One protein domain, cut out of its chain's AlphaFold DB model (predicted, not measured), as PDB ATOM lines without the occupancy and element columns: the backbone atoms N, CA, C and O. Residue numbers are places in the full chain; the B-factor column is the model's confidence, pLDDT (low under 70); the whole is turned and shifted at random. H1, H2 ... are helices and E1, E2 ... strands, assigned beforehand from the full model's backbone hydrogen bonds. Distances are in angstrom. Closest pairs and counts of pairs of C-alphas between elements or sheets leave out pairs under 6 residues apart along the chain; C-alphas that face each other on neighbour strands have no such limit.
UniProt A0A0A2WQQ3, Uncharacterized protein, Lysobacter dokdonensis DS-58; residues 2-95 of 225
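Overview. This is residues 2 to 95 of the 225 residues of an uncharacterized protein of Lysobacter dokdonensis DS-58 (UniProt A0A0A2WQQ3). A three-stranded sheet, E1 E2 E3, makes one end of this domain and a small hairpin, E4 and E5, the other; the long helix H2 runs lengthwise between them, and H3 makes a corner with the first part of H2. The loop from E2 to E3, which holds H1, reaches out to one side, and its residues 17 to 22 stick out. The 94 printed residues have three named helices and five named strands, in the order E1 E2 H1 E3 H2 E4 E5 H3; both sheets are antiparallel and the class is mixed. It is only just compact, close to loose, with a radius of gyration of the C-alphas of 14.5 A, and spans 43 by 29 by 22 A.

Arrangement. Start at E1, residues 3 to 5, in an antiparallel hairpin with E2, residues 8 to 13; N 10 and O 3 are within hydrogen-bond range at 2.9 A. E3, residues 32 to 37, is antiparallel to E2, with N 9 and O 36 at 2.9 A. H1, residues 21 to 26, is close but not clearly touching H2, residues 47 to 60; their closest C-alphas, Ala 25 and Trp 57, are 7.1 A apart. E4, residues 71 to 73, and E5, residues 77 to 79, form an antiparallel hairpin, with N 72 and O 78 at 2.8 A. H3, residues 84 to 93, touches H2 at residues 47 to 51 alone, about perpendicular at 77 degrees; the closest C-alphas, Leu 50 and Pro 84, are 5.9 A apart. H2 and H3 only graze the three-stranded sheet. Every O i to N i+4 pair is within range in H1 and H2, but 2 of 6 in H3, beside 6 of 7 O i to N i+3 pairs.

Along the chain. Find C-alpha 3 at (128.903, 169.152, 171.950), where E1 begins. E2 and E3 each measure 16.1 A from first to last C-alpha. From C-alpha 47 at (118.683, 164.250, 185.798), H2 runs 19.9 A. H3, 16.0 A, ends at C-alpha 93, (130.026, 178.855, 190.557).

Size, cuts and confidence. The two C-alphas farthest apart, those of Glu 6 and Trp 75, are 45.0 A apart. The printed part has no cut and no long link. Look for pLDDT under 70 at residue 2 and residues 71 to 78.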
ATOM      1  N   ILE A   2     130.875 168.549 175.703       67.31
ATOM      2  CA  ILE A   2     130.531 167.342 174.933       67.31
ATOM      3  C   ILE A   2     130.133 167.693 173.494       67.31
ATOM      4  O   ILE A   2     130.541 167.002 172.569       67.31
ATOM      5  N   ALA A   3     129.366 168.768 173.284       76.69
ATOM      6  CA  ALA A   3     128.903 169.152 171.950       76.69
ATOM      7  C   ALA A   3     128.449 170.619 171.884       76.69
ATOM      8  O   ALA A   3     127.990 171.192 172.875       76.69
ATOM      9  N   VAL A   4     128.524 171.212 170.690       75.81
ATOM     10  CA  VAL A   4     127.817 172.457 170.350       75.81
ATOM     11  C   VAL A   4     126.478 172.066 169.733       75.81
ATOM     12  O   VAL A   4     126.449 171.266 168.799       75.81
ATOM     13  N   ARG A   5     125.371 172.604 170.251       76.50
ATOM     14  CA  ARG A   5     124.020 172.377 169.719       76.50
ATOM     15  C   ARG A   5     123.435 173.702 169.237       76.50
ATOM     16  O   ARG A   5     123.894 174.774 169.634       76.50
ATOM     17  N   GLU A   6     122.404 173.646 168.401       75.88
ATOM     18  CA  GLU A   6     121.659 174.854 168.046       75.88
ATOM     19  C   GLU A   6     121.145 175.540 169.324       75.88
ATOM     20  O   GLU A   6     120.563 174.908 170.205       75.88
ATOM     21  N   GLY A   7     121.442 176.832 169.468       79.50
ATOM     22  CA  GLY A   7     121.014 177.627 170.617       79.50
ATOM     23  C   GLY A   7     121.852 177.495 171.895       79.50
ATOM     24  O   GLY A   7     121.561 178.234 172.838       79.50
ATOM     25  N   GLY A   8     122.899 176.656 171.963       86.06
ATOM     26  CA  GLY A   8     123.702 176.530 173.189       86.06
ATOM     27  C   GLY A   8     124.828 175.491 173.185       86.06
ATOM     28  O   GLY A   8     125.253 174.972 172.156       86.06
ATOM     29  N   LEU A   9     125.335 175.195 174.382       88.19
ATOM     30  CA  LEU A   9     126.449 174.271 174.605       88.19
ATOM     31  C   LEU A   9     126.033 173.127 175.521       88.19
ATOM     32  O   LEU A   9     125.431 173.357 176.567       88.19
ATOM     33  N   GLU A  10     126.438 171.912 175.171       90.44
ATOM     34  CA  GLU A  10     126.383 170.765 176.067       90.44
ATOM     35  C   GLU A  10     127.715 170.611 176.806       90.44
ATOM     36  O   GLU A  10     128.798 170.524 176.207       90.44
ATOM     37  N   LEU A  11     127.641 170.585 178.131       89.44
ATOM     38  CA  LEU A  11     128.794 170.515 179.016       89.44
ATOM     39  C   LEU A  11     128.687 169.290 179.909       89.44
ATOM     40  O   LEU A  11     127.604 168.942 180.367       89.44
ATOM     41  N   GLU A  12     129.841 168.697 180.176       91.75
ATOM     42  CA  GLU A  12     130.022 167.718 181.235       91.75
ATOM     43  C   GLU A  12     130.925 168.330 182.284       91.75
ATOM     44  O   GLU A  12     131.925 168.974 181.936       91.75
ATOM     45  N   TYR A  13     130.563 168.106 183.535       90.56
ATOM     46  CA  TYR A  13     131.413 168.340 184.682       90.56
ATOM     47  C   TYR A  13     131.625 166.993 185.356       90.56
ATOM     48  O   TYR A  13     130.674 166.244 185.580       90.56
ATOM     49  N   ASP A  14     132.878 166.694 185.658       91.88
ATOM     50  CA  ASP A  14     133.279 165.465 186.323       91.88
ATOM     51  C   ASP A  14     134.433 165.771 187.281       91.88
ATOM     52  O   ASP A  14     135.057 166.837 187.212       91.88
ATOM     53  N   LEU A  15     134.713 164.826 188.171       89.81
ATOM     54  CA  LEU A  15     135.898 164.859 189.009       89.81
ATOM     55  C   LEU A  15     137.184 164.767 188.159       89.81
ATOM     56  O   LEU A  15     137.147 164.294 187.015       89.81
ATOM     57  N   PRO A  16     138.344 165.188 188.704       87.56
ATOM     58  CA  PRO A  16     139.632 165.021 188.037       87.56
ATOM     59  C   PRO A  16     139.869 163.572 187.580       87.56
ATOM     60  O   PRO A  16     139.324 162.619 188.141       87.56
ATOM     61  N   LYS A  17     140.704 163.375 186.553       86.19
ATOM     62  CA  LYS A  17     140.948 162.028 185.991       86.19
ATOM     63  C   LYS A  17     141.632 161.106 187.001       86.19
ATOM     64  O   LYS A  17     141.453 159.897 186.958       86.19
ATOM     65  N   GLU A  18     142.409 161.708 187.882       88.44
ATOM     66  CA  GLU A  18     143.136 161.120 188.992       88.44
ATOM     67  C   GLU A  18     142.262 160.845 190.227       88.44
ATOM     68  O   GLU A  18     142.758 160.253 191.182       88.44
ATOM     69  N   ALA A  19     140.981 161.243 190.220       88.38
ATOM     70  CA  ALA A  19     140.059 160.949 191.313       88.38
ATOM     71  C   ALA A  19     139.916 159.435 191.508       88.38
ATOM     72  O   ALA A  19     139.691 158.684 190.551       88.38
ATOM     73  N   THR A  20     140.034 158.994 192.757       90.69
ATOM     74  CA  THR A  20     139.954 157.577 193.113       90.69
ATOM     75  C   THR A  20     138.520 157.056 193.004       90.69
ATOM     76  O   THR A  20     137.554 157.817 192.897       90.69
ATOM     77  N   ALA A  21     138.357 155.731 193.052       87.06
ATOM     78  CA  ALA A  21     137.030 155.122 193.130       87.06
ATOM     79  C   ALA A  21     136.261 155.593 194.379       87.06
ATOM     80  O   ALA A  21     135.061 155.840 194.293       87.06
ATOM     81  N   ASP A  22     136.961 155.787 195.501       83.50
ATOM     82  CA  ASP A  22     136.370 156.274 196.748       83.50
ATOM     83  C   ASP A  22     135.908 157.731 196.633       83.50
ATOM     84  O   ASP A  22     134.827 158.067 197.117       83.50
ATOM     85  N   ASP A  23     136.680 158.592 195.959       84.75
ATOM     86  CA  ASP A  23     136.271 159.979 195.691       84.75
ATOM     87  C   ASP A  23     134.993 160.007 194.848       84.75
ATOM     88  O   ASP A  23     134.026 160.691 195.183       84.75
ATOM     89  N   ARG A  24     134.951 159.193 193.786       87.62
ATOM     90  CA  ARG A  24     133.775 159.063 192.913       87.62
ATOM     91  C   ARG A  24     132.564 158.506 193.657       87.62
ATOM     92  O   ARG A  24     131.460 159.006 193.470       87.62
ATOM     93  N   ALA A  25     132.761 157.525 194.535       83.94
ATOM     94  CA  ALA A  25     131.689 156.956 195.347       83.94
ATOM     95  C   ALA A  25     131.084 157.974 196.330       83.94
ATOM     96  O   ALA A  25     129.915 157.856 196.681       83.94
ATOM     97  N   ARG A  26     131.849 158.985 196.760       82.88
ATOM     98  CA  ARG A  26     131.382 160.041 197.677       82.88
ATOM     99  C   ARG A  26     130.660 161.194 196.979       82.88
ATOM    100  O   ARG A  26     130.011 161.984 197.661       82.88
ATOM    101  N   SER A  27     130.757 161.294 195.656       86.94
ATOM    102  CA  SER A  27     130.217 162.407 194.874       86.94
ATOM    103  C   SER A  27     129.133 161.937 193.915       86.94
ATOM    104  O   SER A  27     129.369 161.759 192.722       86.94
ATOM    105  N   TRP A  28     127.902 161.794 194.414       90.88
ATOM    106  CA  TRP A  28     126.764 161.438 193.562       90.88
ATOM    107  C   TRP A  28     126.512 162.479 192.455       90.88
ATOM    108  O   TRP A  28     125.997 162.147 191.389       90.88
ATOM    109  N   GLN A  29     126.920 163.733 192.669       91.88
ATOM    110  CA  GLN A  29     126.682 164.837 191.740       91.88
ATOM    111  C   GLN A  29     127.453 164.686 190.422       91.88
ATOM    112  O   GLN A  29     127.061 165.289 189.430       91.88
ATOM    113  N   PHE A  30     128.539 163.904 190.387       91.94
ATOM    114  CA  PHE A  30     129.445 163.824 189.237       91.94
ATOM    115  C   PHE A  30     129.578 162.390 188.696       91.94
ATOM    116  O   PHE A  30     129.643 161.449 189.488       91.94
ATOM    117  N   PRO A  31     129.600 162.188 187.362       93.19
ATOM    118  CA  PRO A  31     129.496 163.205 186.314       93.19
ATOM    119  C   PRO A  31     128.082 163.792 186.183       93.19
ATOM    120  O   PRO A  31     127.081 163.088 186.375       93.19
ATOM    121  N   VAL A  32     128.018 165.071 185.810       94.12
ATOM    122  CA  VAL A  32     126.786 165.806 185.485       94.12
ATOM    123  C   VAL A  32     126.878 166.413 184.095       94.12
ATOM    124  O   VAL A  32     127.894 166.992 183.707       94.12
ATOM    125  N   ARG A  33     125.778 166.303 183.351       93.81
ATOM    126  CA  ARG A  33     125.629 166.823 181.997       93.81
ATOM    127  C   ARG A  33     124.562 167.898 181.978       93.81
ATOM    128  O   ARG A  33     123.450 167.701 182.467       93.81
ATOM    129  N   VAL A  34     124.889 169.027 181.369       92.75
ATOM    130  CA  VAL A  34     123.998 170.182 181.289       92.75
ATOM    131  C   VAL A  34     123.957 170.760 179.890       92.75
ATOM    132  O   VAL A  34     124.968 170.824 179.186       92.75
ATOM    133  N   PHE A  35     122.782 171.238 179.506       91.50
ATOM    134  CA  PHE A  35     122.616 172.127 178.379       91.50
ATOM    135  C   PHE A  35     122.622 173.549 178.902       91.50
ATOM    136  O   PHE A  35     121.836 173.926 179.770       91.50
ATOM    137  N   ARG A  36     123.522 174.354 178.359       88.38
ATOM    138  CA  ARG A  36     123.551 175.776 178.627       88.38
ATOM    139  C   ARG A  36     123.105 176.530 177.383       88.38
ATOM    140  O   ARG A  36     123.894 176.625 176.435       88.38
ATOM    141  N   PRO A  37     121.890 177.094 177.382       87.62
ATOM    142  CA  PRO A  37     121.453 177.915 176.273       87.62
ATOM    143  C   PRO A  37     122.257 179.221 176.223       87.62
ATOM    144  O   PRO A  37     122.780 179.708 177.227       87.62
ATOM    145  N   THR A  38     122.339 179.813 175.036       83.50
ATOM    146  CA  THR A  38     122.902 181.159 174.813       83.50
ATOM    147  C   THR A  38     122.144 182.247 175.575       83.50
ATOM    148  O   THR A  38     122.722 183.278 175.913       83.50
ATOM    149  N   LYS A  39     120.857 182.015 175.859       80.69
ATOM    150  CA  LYS A  39     119.999 182.855 176.698       80.69
ATOM    151  C   LYS A  39     119.148 181.968 177.602       80.69
ATOM    152  O   LYS A  39     118.540 181.020 177.116       80.69
ATOM    153  N   GLY A  40     119.049 182.318 178.881       83.81
ATOM    154  CA  GLY A  40     118.254 181.580 179.865       83.81
ATOM    155  C   GLY A  40     119.096 180.736 180.822       83.81
ATOM    156  O   GLY A  40     120.326 180.754 180.774       83.81
ATOM    157  N   ALA A  41     118.407 180.035 181.720       87.00
ATOM    158  CA  ALA A  41     119.029 179.225 182.759       87.00
ATOM    159  C   ALA A  41     119.646 177.937 182.196       87.00
ATOM    160  O   ALA A  41     119.202 177.400 181.178       87.00
ATOM    161  N   MET A  42     120.670 177.437 182.886       90.56
ATOM    162  CA  MET A  42     121.246 176.122 182.625       90.56
ATOM    163  C   MET A  42     120.202 175.026 182.888       90.56
ATOM    164  O   MET A  42     119.390 175.144 183.800       90.56
ATOM    165  N   GLN A  43     120.223 173.967 182.082       92.88
ATOM    166  CA  GLN A  43     119.286 172.851 182.165       92.88
ATOM    167  C   GLN A  43     120.037 171.544 182.386       92.88
ATOM    168  O   GLN A  43     120.993 171.239 181.672       92.88
ATOM    169  N   LEU A  44     119.580 170.758 183.354       94.50
ATOM    170  CA  LEU A  44     120.114 169.431 183.622       94.50
ATOM    171  C   LEU A  44     119.692 168.450 182.521       94.50
ATOM    172  O   LEU A  44     118.508 168.345 182.213       94.50
ATOM    173  N   LEU A  45     120.652 167.729 181.934       94.25
ATOM    174  CA  LEU A  45     120.385 166.764 180.859       94.25
ATOM    175  C   LEU A  45     120.293 165.326 181.353       94.25
ATOM    176  O   LEU A  45     119.512 164.555 180.806       94.25
ATOM    177  N   ASN A  46     121.077 164.962 182.365       94.50
ATOM    178  CA  ASN A  46     121.124 163.604 182.903       94.50
ATOM    179  C   ASN A  46     120.483 163.502 184.296       94.50
ATOM    180  O   ASN A  46     120.982 162.810 185.177       94.50
ATOM    181  N   GLY A  47     119.363 164.205 184.500       93.56
ATOM    182  CA  GLY A  47     118.683 164.250 185.798       93.56
ATOM    183  C   GLY A  47     118.260 162.878 186.320       93.56
ATOM    184  O   GLY A  47     118.489 162.592 187.488       93.56
ATOM    185  N   SER A  48     117.728 162.002 185.462       93.62
ATOM    186  CA  SER A  48     117.336 160.642 185.863       93.62
ATOM    187  C   SER A  48     118.529 159.787 186.297       93.62
ATOM    188  O   SER A  48     118.433 159.068 187.282       93.62
ATOM    189  N   GLU A  49     119.672 159.907 185.615       94.75
ATOM    190  CA  GLU A  49     120.904 159.209 186.011       94.75
ATOM    191  C   GLU A  49     121.407 159.692 187.377       94.75
ATOM    192  O   GLU A  49     121.916 158.902 188.173       94.75
ATOM    193  N   LEU A  50     121.277 160.993 187.659       94.38
ATOM    194  CA  LEU A  50     121.632 161.540 188.964       94.38
ATOM    195  C   LEU A  50     120.675 161.065 190.058       94.38
ATOM    196  O   LEU A  50     121.156 160.743 191.137       94.38
ATOM    197  N   GLU A  51     119.370 160.948 189.791       94.69
ATOM    198  CA  GLU A  51     118.422 160.372 190.757       94.69
ATOM    199  C   GLU A  51     118.811 158.940 191.156       94.69
ATOM    200  O   GLU A  51     118.906 158.627 192.343       94.69
ATOM    201  N   GLU A  52     119.117 158.085 190.180       93.62
ATOM    202  CA  GLU A  52     119.563 156.710 190.443       93.62
ATOM    203  C   GLU A  52     120.882 156.676 191.234       93.62
ATOM    204  O   GLU A  52     121.092 155.827 192.114       93.62
ATOM    205  N   ARG A  53     121.784 157.625 190.951       93.81
ATOM    206  CA  ARG A  53     123.055 157.739 191.669       93.81
ATOM    207  C   ARG A  53     122.861 158.216 193.103       93.81
ATOM    208  O   ARG A  53     123.534 157.686 193.984       93.81
ATOM    209  N   VAL A  54     121.941 159.151 193.352       93.75
ATOM    210  CA  VAL A  54     121.554 159.571 194.708       93.75
ATOM    211  C   VAL A  54     121.036 158.372 195.493       93.75
ATOM    212  O   VAL A  54     121.500 158.141 196.605       93.75
ATOM    213  N   ASP A  55     120.141 157.566 194.917       92.50
ATOM    214  CA  ASP A  55     119.593 156.388 195.602       92.50
ATOM    215  C   ASP A  55     120.683 155.372 195.962       92.50
ATOM    216  O   ASP A  55     120.719 154.840 197.074       92.50
ATOM    217  N   THR A  56     121.614 155.136 195.036       91.12
ATOM    218  CA  THR A  56     122.761 154.249 195.264       91.12
ATOM    219  C   THR A  56     123.682 154.793 196.356       91.12
ATOM    220  O   THR A  56     124.111 154.042 197.232       91.12
ATOM    221  N   TRP A  57     123.966 156.094 196.322       91.31
ATOM    222  CA  TRP A  57     124.812 156.781 197.295       91.31
ATOM    223  C   TRP A  57     124.207 156.764 198.702       91.31
ATOM    224  O   TRP A  57     124.897 156.416 199.659       91.31
ATOM    225  N   LEU A  58     122.909 157.058 198.824       90.56
ATOM    226  CA  LEU A  58     122.179 156.981 200.089       90.56
ATOM    227  C   LEU A  58     122.236 155.564 200.656       90.56
ATOM    228  O   LEU A  58     122.630 155.379 201.805       90.56
ATOM    229  N   LYS A  59     121.940 154.556 199.828       90.38
ATOM    230  CA  LYS A  59     121.987 153.150 200.237       90.38
ATOM    231  C   LYS A  59     123.380 152.723 200.701       90.38
ATOM    232  O   LYS A  59     123.486 151.962 201.655       90.38
ATOM    233  N   ALA A  60     124.440 153.194 200.047       86.56
ATOM    234  CA  ALA A  60     125.814 152.887 200.443       86.56
ATOM    235  C   ALA A  60     126.196 153.492 201.807       86.56
ATOM    236  O   ALA A  60     127.086 152.968 202.473       86.56
ATOM    237  N   GLY A  61     125.535 154.578 202.217       83.25
ATOM    238  CA  GLY A  61     125.704 155.211 203.526       83.25
ATOM    239  C   GLY A  61     124.676 154.793 204.581       83.25
ATOM    240  O   GLY A  61     124.608 155.451 205.613       83.25
ATOM    241  N   ASP A  62     123.865 153.758 204.328       86.81
ATOM    242  CA  ASP A  62     122.721 153.362 205.171       86.81
ATOM    243  C   ASP A  62     121.703 154.501 205.419       86.81
ATOM    244  O   ASP A  62     121.034 154.559 206.452       86.81
ATOM    245  N   PHE A  63     121.557 155.402 204.445       87.69
ATOM    246  CA  PHE A  63     120.599 156.506 204.455       87.69
ATOM    247  C   PHE A  63     119.406 156.249 203.535       87.69
ATOM    248  O   PHE A  63     119.430 155.410 202.631       87.69
ATOM    249  N   THR A  64     118.350 157.033 203.738       89.44
ATOM    250  CA  THR A  64     117.149 157.030 202.901       89.44
ATOM    251  C   THR A  64     116.844 158.426 202.365       89.44
ATOM    252  O   THR A  64     117.375 159.425 202.842       89.44
ATOM    253  N   ARG A  65     115.916 158.536 201.405       89.38
ATOM    254  CA  ARG A  65     115.435 159.846 200.930       89.38
ATOM    255  C   ARG A  65     114.792 160.694 202.034       89.38
ATOM    256  O   ARG A  65     114.759 161.912 201.909       89.38
ATOM    257  N   ALA A  66     114.311 160.081 203.119       87.19
ATOM    258  CA  ALA A  66     113.806 160.811 204.281       87.19
ATOM    259  C   ALA A  66     114.924 161.532 205.058       87.19
ATOM    260  O   ALA A  66     114.641 162.442 205.836       87.19
ATOM    261  N   ASP A  67     116.183 161.148 204.831       84.06
ATOM    262  CA  ASP A  67     117.351 161.795 205.424       84.06
ATOM    263  C   ASP A  67     117.857 162.986 204.602       84.06
ATOM    264  O   ASP A  67     118.640 163.803 205.089       84.06
ATOM    265  N   CYS A  68     117.343 163.154 203.384       87.06
ATOM    266  CA  CYS A  68     117.634 164.309 202.555       87.06
ATOM    267  C   CYS A  68     117.160 165.607 203.215       87.06
ATOM    268  O   CYS A  68     116.107 165.688 203.848       87.06
ATOM    269  N   GLY A  69     117.970 166.650 203.080       80.12
ATOM    270  CA  GLY A  69     117.764 167.934 203.730       80.12
ATOM    271  C   GLY A  69     118.074 167.939 205.228       80.12
ATOM    272  O   GLY A  69     118.074 169.034 205.800       80.12
ATOM    273  N   ARG A  70     118.370 166.789 205.853       78.75
ATOM    274  CA  ARG A  70     118.887 166.726 207.225       78.75
ATOM    275  C   ARG A  70     120.372 167.048 207.234       78.75
ATOM    276  O   ARG A  70     121.081 166.871 206.242       78.75
ATOM    277  N   TRP A  71     120.850 167.529 208.370       69.88
ATOM    278  CA  TRP A  71     122.277 167.661 208.584       69.88
ATOM    279  C   TRP A  71     122.880 166.320 208.972       69.88
ATOM    280  O   TRP A  71     122.343 165.616 209.825       69.88
ATOM    281  N   ILE A  72     124.006 165.987 208.351       63.25
ATOM    282  CA  ILE A  72     124.793 164.805 208.674       63.25
ATOM    283  C   ILE A  72     126.156 165.257 209.154       63.25
ATOM    284  O   ILE A  72     126.793 166.125 208.559       63.25
ATOM    285  N   PHE A  73     126.579 164.659 210.258       49.19
ATOM    286  CA  PHE A  73     127.889 164.865 210.835       49.19
ATOM    287  C   PHE A  73     128.742 163.641 210.536       49.19
ATOM    288  O   PHE A  73     128.653 162.613 211.208       49.19
ATOM    289  N   THR A  74     129.567 163.755 209.501       57.34
ATOM    290  CA  THR A  74     130.819 163.001 209.459       57.34
ATOM    291  C   THR A  74     131.907 163.906 210.057       57.34
ATOM    292  O   THR A  74     131.629 164.722 210.930       57.34
ATOM    293  N   TRP A  75     133.159 163.818 209.618       30.97
ATOM    294  CA  TRP A  75     134.254 164.719 210.032       30.97
ATOM    295  C   TRP A  75     133.980 166.214 209.727       30.97
ATOM    296  O   TRP A  75     134.732 167.082 210.169       30.97
ATOM    297  N   ASN A  76     132.897 166.523 209.009       44.97
ATOM    298  CA  ASN A  76     132.270 167.831 208.852       44.97
ATOM    299  C   ASN A  76     130.733 167.710 208.962       44.97
ATOM    300  O   ASN A  76     130.153 166.714 208.534       44.97
ATOM    301  N   ALA A  77     130.066 168.744 209.488       56.53
ATOM    302  CA  ALA A  77     128.615 168.869 209.365       56.53
ATOM    303  C   ALA A  77     128.275 169.395 207.966       56.53
ATOM    304  O   ALA A  77     128.747 170.466 207.577       56.53
ATOM    305  N   PHE A  78     127.457 168.668 207.213       66.94
ATOM    306  CA  PHE A  78     126.914 169.143 205.945       66.94
ATOM    307  C   PHE A  78     125.440 168.769 205.831       66.94
ATOM    308  O   PHE A  78     124.999 167.743 206.348       66.94
ATOM    309  N   ARG A  79     124.656 169.617 205.162       74.75
ATOM    310  CA  ARG A  79     123.275 169.281 204.823       74.75
ATOM    311  C   ARG A  79     123.301 168.257 203.696       74.75
ATOM    312  O   ARG A  79     123.914 168.510 202.661       74.75
ATOM    313  N   MET A  80     122.666 167.110 203.906       80.56
ATOM    314  CA  MET A  80     122.566 166.060 202.902       80.56
ATOM    315  C   MET A  80     121.666 166.535 201.767       80.56
ATOM    316  O   MET A  80     120.443 166.476 201.851       80.56
ATOM    317  N   GLU A  81     122.288 167.053 200.717       86.56
ATOM    318  CA  GLU A  81     121.604 167.428 199.491       86.56
ATOM    319  C   GLU A  81     121.420 166.195 198.599       86.56
ATOM    320  O   GLU A  81     122.358 165.420 198.394       86.56
ATOM    321  N   CYS A  82     120.206 166.037 198.083       90.00
ATOM    322  CA  CYS A  82     119.772 164.886 197.295       90.00
ATOM    323  C   CYS A  82     118.977 165.277 196.048       90.00
ATOM    324  O   CYS A  82     118.611 164.387 195.288       90.00
ATOM    325  N   ASP A  83     118.631 166.553 195.867       91.06
ATOM    326  CA  ASP A  83     117.929 167.021 194.675       91.06
ATOM    327  C   ASP A  83     118.939 167.189 193.531       91.06
ATOM    328  O   ASP A  83     119.816 168.054 193.629       91.06
ATOM    329  N   PRO A  84     118.842 166.437 192.420       92.12
ATOM    330  CA  PRO A  84     119.723 166.624 191.270       92.12
ATOM    331  C   PRO A  84     119.733 168.047 190.704       92.12
ATOM    332  O   PRO A  84     120.753 168.472 190.160       92.12
ATOM    333  N   GLN A  85     118.644 168.812 190.840       92.31
ATOM    334  CA  GLN A  85     118.607 170.206 190.381       92.31
ATOM    335  C   GLN A  85     119.529 171.115 191.197       92.31
ATOM    336  O   GLN A  85     120.048 172.095 190.658       92.31
ATOM    337  N   SER A  86     119.802 170.778 192.461       89.56
ATOM    338  CA  SER A  86     120.715 171.548 193.318       89.56
ATOM    339  C   SER A  86     122.126 171.664 192.725       89.56
ATOM    340  O   SER A  86     122.804 172.672 192.942       89.56
ATOM    341  N   VAL A  87     122.539 170.689 191.900       89.38
ATOM    342  CA  VAL A  87     123.847 170.660 191.232       89.38
ATOM    343  C   VAL A  87     124.038 171.881 190.331       89.38
ATOM    344  O   VAL A  87     125.154 172.386 190.229       89.38
ATOM    345  N   ILE A  88     122.969 172.424 189.734       89.94
ATOM    346  CA  ILE A  88     123.052 173.608 188.862       89.94
ATOM    347  C   ILE A  88     123.694 174.790 189.596       89.94
ATOM    348  O   ILE A  88     124.577 175.439 189.038       89.94
ATOM    349  N   LYS A  89     123.332 175.022 190.864       82.88
ATOM    350  CA  LYS A  89     123.894 176.118 191.667       82.88
ATOM    351  C   LYS A  89     125.405 175.965 191.858       82.88
ATOM    352  O   LYS A  89     126.145 176.945 191.796       82.88
ATOM    353  N   THR A  90     125.876 174.736 192.054       82.00
ATOM    354  CA  THR A  90     127.310 174.428 192.121       82.00
ATOM    355  C   THR A  90     127.991 174.687 190.776       82.00
ATOM    356  O   THR A  90     129.056 175.298 190.726       82.00
ATOM    357  N   LEU A  91     127.367 174.283 189.665       86.12
ATOM    358  CA  LEU A  91     127.927 174.469 188.322       86.12
ATOM    359  C   LEU A  91     128.005 175.934 187.890       86.12
ATOM    360  O   LEU A  91     128.918 176.306 187.148       86.12
ATOM    361  N   GLU A  92     127.076 176.773 188.344       82.06
ATOM    362  CA  GLU A  92     127.116 178.217 188.113       82.06
ATOM    363  C   GLU A  92     128.371 178.851 188.726       82.06
ATOM    364  O   GLU A  92     129.025 179.660 188.064       82.06
ATOM    365  N   ALA A  93     128.782 178.412 189.922       75.25
ATOM    366  CA  ALA A  93     130.026 178.855 190.557       75.25
ATOM    367  C   ALA A  93     131.293 178.385 189.811       75.25
ATOM    368  O   ALA A  93     132.365 178.973 189.971       75.25
ATOM    369  N   PHE A  94     131.188 177.347 188.976       78.88
ATOM    370  CA  PHE A  94     132.289 176.797 188.175       78.88
ATOM    371  C   PHE A  94     132.343 177.346 186.746       78.88
ATOM    372  O   PHE A  94     133.170 176.910 185.938       78.88
ATOM    373  N   ASP A  95     131.471 178.287 186.380       76.81
ATOM    374  CA  ASP A  95     131.439 178.793 185.015       76.81
ATOM    375  C   ASP A  95     132.616 179.718 184.689       76.81
ATOM    376  O   ASP A  95     132.618 180.910 184.975       76.81
TER     377      ASP A  95